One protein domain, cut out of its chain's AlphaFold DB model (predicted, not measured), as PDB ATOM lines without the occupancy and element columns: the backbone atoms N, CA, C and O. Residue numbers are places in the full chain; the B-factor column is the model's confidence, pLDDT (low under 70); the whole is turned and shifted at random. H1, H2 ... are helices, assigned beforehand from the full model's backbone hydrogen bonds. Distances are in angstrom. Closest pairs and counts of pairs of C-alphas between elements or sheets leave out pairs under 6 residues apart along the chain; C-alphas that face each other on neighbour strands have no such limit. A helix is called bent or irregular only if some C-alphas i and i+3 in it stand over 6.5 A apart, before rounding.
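This is residues 68 to 107 of the 107 residues of an uncharacterized protein of Plasmodium relictum (UniProt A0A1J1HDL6). Three helices, H1, H2 and H3, are strung one after another along an open zigzag with no common core. H1 sits alone at one end, a short stretch without a named element leads on to H2, and after a sharp turn H3 folds away at the other end, so that H2 and H3 make a corner at their link. The printed part has 40 residues with three named helices in the order H1, H2, H3 and no named strand, and its class is all helix. The whole is extended, with a radius of gyration of the C-alphas of 14.9 A, and the C-alphas span 44 by 20 by 9 A, a rod in outline.

H1, residues 68 to 74, touches no helix. It is apart from H2, residues 82 to 91, though the two follow each other in the chain. H1 is also apart from H3, residues 94 to 105. H2 and H3 are close but not clearly touching, with 1 pair of C-alphas within 8 A. Their closest C-alphas are those of Asp 89 and Lys 97, 8.0 A apart. Their centres are 15.4 A apart. Their lines stand at a steep tilt of 56 degrees, and they run opposite ways. In H1, H2 and H3, every pair of O i and N i+4 inside the helix is within hydrogen-bond range.

H1 runs from Glu 68, with its C-alpha at (44.467, 13.488, -10.280), to Asn 74, and measures 9.7 A from first to last C-alpha. H2 runs from Lys 82, with its C-alpha at (35.207, -4.002, -19.227), to Lys 91, and measures 14.3 A. H3 is the longest helix, with 12 residues from Val 94 to Ile 105. It measures 16.9 A and ends with C-alpha 105 at (35.904, -25.244, -26.652). No helix is bent or irregular.

The two C-alphas farthest apart are those of Glu 68 and Tyr 106, at 45.6 A. The printed part has no cut and ends at residue 107, the chain's last residue. The link from H1 to H2 is short, with 7 residues between them, and the link from H2 to H3 is tight, with 2 residues between them; no link is long. Residues 68 to 88, 90 to 96 and 98 to 107 stand free, with no C-alpha 8 or more residues away along the chain within 10 A. The mean pLDDT of the printed part is 71.6. The model's confidence is low, under 70, at residues 78 to 92 and at residue 107, and the mean pLDDT of H2 is 60.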
ATOM      1  N   GLU A  68      45.795  12.866 -10.268       82.31
ATOM      2  CA  GLU A  68      44.467  13.488 -10.280       82.31
ATOM      3  C   GLU A  68      43.967  13.777 -11.707       82.31
ATOM      4  O   GLU A  68      42.803  13.532 -12.033       82.31
ATOM      5  N   GLU A  69      44.841  14.265 -12.591       82.94
ATOM      6  CA  GLU A  69      44.523  14.471 -14.009       82.94
ATOM      7  C   GLU A  69      44.304  13.147 -14.729       82.94
ATOM      8  O   GLU A  69      43.365  13.027 -15.517       82.94
ATOM      9  N   ILE A  70      45.129  12.143 -14.423       81.38
ATOM     10  CA  ILE A  70      44.985  10.787 -14.954       81.38
ATOM     11  C   ILE A  70      43.641  10.198 -14.516       81.38
ATOM     12  O   ILE A  70      42.910   9.648 -15.339       81.38
ATOM     13  N   GLU A  71      43.272  10.337 -13.243       81.12
ATOM     14  CA  GLU A  71      41.992   9.860 -12.718       81.12
ATOM     15  C   GLU A  71      40.809  10.572 -13.385       81.12
ATOM     16  O   GLU A  71      39.864   9.924 -13.841       81.12
ATOM     17  N   LYS A  72      40.881  11.898 -13.529       86.12
ATOM     18  CA  LYS A  72      39.854  12.694 -14.210       86.12
ATOM     19  C   LYS A  72      39.715  12.314 -15.683       86.12
ATOM     20  O   LYS A  72      38.591  12.232 -16.177       86.12
ATOM     21  N   TRP A  73      40.831  12.077 -16.367       84.06
ATOM     22  CA  TRP A  73      40.853  11.643 -17.762       84.06
ATOM     23  C   TRP A  73      40.270  10.237 -17.918       84.06
ATOM     24  O   TRP A  73      39.498   9.983 -18.839       84.06
ATOM     25  N   ASN A  74      40.566   9.343 -16.974       80.62
ATOM     26  CA  ASN A  74      40.064   7.975 -16.976       80.62
ATOM     27  C   ASN A  74      38.598   7.864 -16.509       80.62
ATOM     28  O   ASN A  74      37.932   6.892 -16.865       80.62
ATOM     29  N   LYS A  75      38.063   8.844 -15.761       82.12
ATOM     30  CA  LYS A  75      36.694   8.870 -15.192       82.12
ATOM     31  C   LYS A  75      35.579   8.404 -16.152       82.12
ATOM     32  O   LYS A  75      34.757   7.595 -15.725       82.12
ATOM     33  N   PRO A  76      35.536   8.831 -17.429       80.19
ATOM     34  CA  PRO A  76      34.508   8.405 -18.385       80.19
ATOM     35  C   PRO A  76      34.669   6.958 -18.879       80.19
ATOM     36  O   PRO A  76      33.740   6.386 -19.442       80.19
ATOM     37  N   TYR A  77      35.850   6.363 -18.700       70.38
ATOM     38  CA  TYR A  77      36.172   5.012 -19.157       70.38
ATOM     39  C   TYR A  77      35.973   3.953 -18.063       70.38
ATOM     40  O   TYR A  77      35.833   2.776 -18.393       70.38
ATOM     41  N   PHE A  78      35.892   4.351 -16.784       64.75
ATOM     42  CA  PHE A  78      35.558   3.439 -15.679       64.75
ATOM     43  C   PHE A  78      34.096   2.960 -15.709       64.75
ATOM     44  O   PHE A  78      33.790   1.900 -15.173       64.75
ATOM     45  N   SER A  79      33.179   3.687 -16.357       61.88
ATOM     46  CA  SER A  79      31.746   3.347 -16.372       61.88
ATOM     47  C   SER A  79      31.344   2.289 -17.405       61.88
ATOM     48  O   SER A  79      30.185   1.884 -17.438       61.88
ATOM     49  N   ASN A  80      32.263   1.831 -18.261       55.88
ATOM     50  CA  ASN A  80      31.985   0.760 -19.214       55.88
ATOM     51  C   ASN A  80      32.499  -0.572 -18.651       55.88
ATOM     52  O   ASN A  80      33.703  -0.726 -18.478       55.88
ATOM     53  N   ASN A  81      31.575  -1.519 -18.435       56.34
ATOM     54  CA  ASN A  81      31.647  -2.938 -18.007       56.34
ATOM     55  C   ASN A  81      32.927  -3.785 -18.250       56.34
ATOM     56  O   ASN A  81      32.995  -4.933 -17.818       56.34
ATOM     57  N   LYS A  82      33.954  -3.292 -18.945       56.81
ATOM     58  CA  LYS A  82      35.207  -4.002 -19.227       56.81
ATOM     59  C   LYS A  82      36.140  -4.115 -18.021       56.81
ATOM     60  O   LYS A  82      36.939  -5.042 -17.981       56.81
ATOM     61  N   GLN A  83      36.056  -3.225 -17.033       58.25
ATOM     62  CA  GLN A  83      36.924  -3.310 -15.850       58.25
ATOM     63  C   GLN A  83      36.509  -4.416 -14.887       58.25
ATOM     64  O   GLN A  83      37.376  -5.074 -14.327       58.25
ATOM     65  N   GLU A  84      35.212  -4.688 -14.751       56.28
ATOM     66  CA  GLU A  84      34.749  -5.845 -13.984       56.28
ATOM     67  C   GLU A  84      35.264  -7.148 -14.616       56.28
ATOM     68  O   GLU A  84      35.700  -8.048 -13.904       56.28
ATOM     69  N   LEU A  85      35.341  -7.203 -15.954       58.47
ATOM     70  CA  LEU A  85      35.946  -8.312 -16.694       58.47
ATOM     71  C   LEU A  85      37.470  -8.408 -16.469       58.47
ATOM     72  O   LEU A  85      37.967  -9.475 -16.128       58.47
ATOM     73  N   LEU A  86      38.206  -7.294 -16.577       59.72
ATOM     74  CA  LEU A  86      39.671  -7.260 -16.415       59.72
ATOM     75  C   LEU A  86      40.129  -7.504 -14.966       59.72
ATOM     76  O   LEU A  86      41.171  -8.118 -14.739       59.72
ATOM     77  N   VAL A  87      39.356  -7.052 -13.975       60.47
ATOM     78  CA  VAL A  87      39.601  -7.327 -12.549       60.47
ATOM     79  C   VAL A  87      39.253  -8.777 -12.207       60.47
ATOM     80  O   VAL A  87      39.918  -9.393 -11.375       60.47
ATOM     81  N   LYS A  88      38.243  -9.358 -12.860       58.09
ATOM     82  CA  LYS A  88      37.910 -10.780 -12.716       58.09
ATOM     83  C   LYS A  88      38.979 -11.665 -13.367       58.09
ATOM     84  O   LYS A  88      39.417 -12.625 -12.741       58.09
ATOM     85  N   ASP A  89      39.486 -11.279 -14.537       58.59
ATOM     86  CA  ASP A  89      40.592 -11.956 -15.226       58.59
ATOM     87  C   ASP A  89      41.932 -11.836 -14.490       58.59
ATOM     88  O   ASP A  89      42.743 -12.762 -14.553       58.59
ATOM     89  N   SER A  90      42.198 -10.738 -13.780       64.56
ATOM     90  CA  SER A  90      43.429 -10.594 -12.990       64.56
ATOM     91  C   SER A  90      43.391 -11.354 -11.661       64.56
ATOM     92  O   SER A  90      44.446 -11.723 -11.150       64.56
ATOM     93  N   LYS A  91      42.195 -11.641 -11.124       67.38
ATOM     94  CA  LYS A  91      41.995 -12.428  -9.892       67.38
ATOM     95  C   LYS A  91      41.896 -13.941 -10.107       67.38
ATOM     96  O   LYS A  91      42.034 -14.683  -9.141       67.38
ATOM     97  N   LEU A  92      41.651 -14.396 -11.335       69.12
ATOM     98  CA  LEU A  92      41.577 -15.820 -11.671       69.12
ATOM     99  C   LEU A  92      42.973 -16.452 -11.703       69.12
ATOM    100  O   LEU A  92      43.875 -15.979 -12.403       69.12
ATOM    101  N   THR A  93      43.132 -17.567 -10.996       76.94
ATOM    102  CA  THR A  93      44.354 -18.380 -11.072       76.94
ATOM    103  C   THR A  93      44.471 -19.078 -12.432       76.94
ATOM    104  O   THR A  93      43.482 -19.289 -13.138       76.94
ATOM    105  N   VAL A  94      45.699 -19.430 -12.834       76.06
ATOM    106  CA  VAL A  94      45.989 -20.037 -14.151       76.06
ATOM    107  C   VAL A  94      45.139 -21.293 -14.407       76.06
ATOM    108  O   VAL A  94      44.649 -21.490 -15.521       76.06
ATOM    109  N   ASP A  95      44.883 -22.093 -13.370       78.12
ATOM    110  CA  ASP A  95      44.050 -23.299 -13.454       78.12
ATOM    111  C   ASP A  95      42.564 -23.002 -13.687       78.12
ATOM    112  O   ASP A  95      41.886 -23.719 -14.430       78.12
ATOM    113  N   GLU A  96      42.041 -21.927 -13.101       78.50
ATOM    114  CA  GLU A  96      40.654 -21.507 -13.306       78.50
ATOM    115  C   GLU A  96      40.447 -20.959 -14.721       78.50
ATOM    116  O   GLU A  96      39.459 -21.305 -15.373       78.50
ATOM    117  N   LYS A  97      41.423 -20.209 -15.252       79.00
ATOM    118  CA  LYS A  97      41.423 -19.766 -16.657       79.00
ATOM    119  C   LYS A  97      41.415 -20.950 -17.618       79.00
ATOM    120  O   LYS A  97      40.645 -20.969 -18.577       79.00
ATOM    121  N   ARG A  98      42.222 -21.976 -17.332       76.50
ATOM    122  CA  ARG A  98      42.299 -23.193 -18.149       76.50
ATOM    123  C   ARG A  98      40.968 -23.948 -18.187       76.50
ATOM    124  O   ARG A  98      40.562 -24.401 -19.254       76.50
ATOM    125  N   LYS A  99      40.259 -24.047 -17.056       81.69
ATOM    126  CA  LYS A  99      38.921 -24.667 -16.995       81.69
ATOM    127  C   LYS A  99      37.879 -23.901 -17.809       81.69
ATOM    128  O   LYS A  99      37.044 -24.536 -18.449       81.69
ATOM    129  N   ILE A 100      37.923 -22.569 -17.796       81.38
ATOM    130  CA  ILE A 100      36.998 -21.722 -18.564       81.38
ATOM    131  C   ILE A 100      37.210 -21.928 -20.069       81.38
ATOM    132  O   ILE A 100      36.246 -22.220 -20.771       81.38
ATOM    133  N   ILE A 101      38.463 -21.889 -20.535       81.00
ATOM    134  CA  ILE A 101      38.817 -22.106 -21.949       81.00
ATOM    135  C   ILE A 101      38.360 -23.488 -22.427       81.00
ATOM    136  O   ILE A 101      37.755 -23.613 -23.487       81.00
ATOM    137  N   LEU A 102      38.604 -24.536 -21.633       79.00
ATOM    138  CA  LEU A 102      38.155 -25.886 -21.980       79.00
ATOM    139  C   LEU A 102      36.629 -25.943 -22.111       79.00
ATOM    140  O   LEU A 102      36.115 -26.504 -23.071       79.00
ATOM    141  N   LYS A 103      35.891 -25.319 -21.191       81.12
ATOM    142  CA  LYS A 103      34.425 -25.301 -21.224       81.12
ATOM    143  C   LYS A 103      33.856 -24.565 -22.445       81.12
ATOM    144  O   LYS A 103      32.762 -24.899 -22.881       81.12
ATOM    145  N   GLU A 104      34.581 -23.580 -22.970       77.38
ATOM    146  CA  GLU A 104      34.199 -22.814 -24.160       77.38
ATOM    147  C   GLU A 104      34.496 -23.568 -25.466       77.38
ATOM    148  O   GLU A 104      33.708 -23.488 -26.397       77.38
ATOM    149  N   ILE A 105      35.567 -24.371 -25.509       76.56
ATOM    150  CA  ILE A 105      35.904 -25.244 -26.652       76.56
ATOM    151  C   ILE A 105      34.907 -26.406 -26.808       76.56
ATOM    152  O   ILE A 105      34.668 -26.869 -27.919       76.56
ATOM    153  N   TYR A 106      34.343 -26.896 -25.700       70.06
ATOM    154  CA  TYR A 106      33.368 -27.996 -25.691       70.06
ATOM    155  C   TYR A 106      31.902 -27.537 -25.827       70.06
ATOM    156  O   TYR A 106      30.998 -28.358 -25.654       70.06
ATOM    157  N   LYS A 107      31.656 -26.249 -26.092       54.28
ATOM    158  CA  LYS A 107      30.324 -25.683 -26.332       54.28
ATOM    159  C   LYS A 107      30.056 -25.547 -27.827       54.28
ATOM    160  O   LYS A 107      28.890 -25.779 -28.211       54.28
TER     161      LYS A 107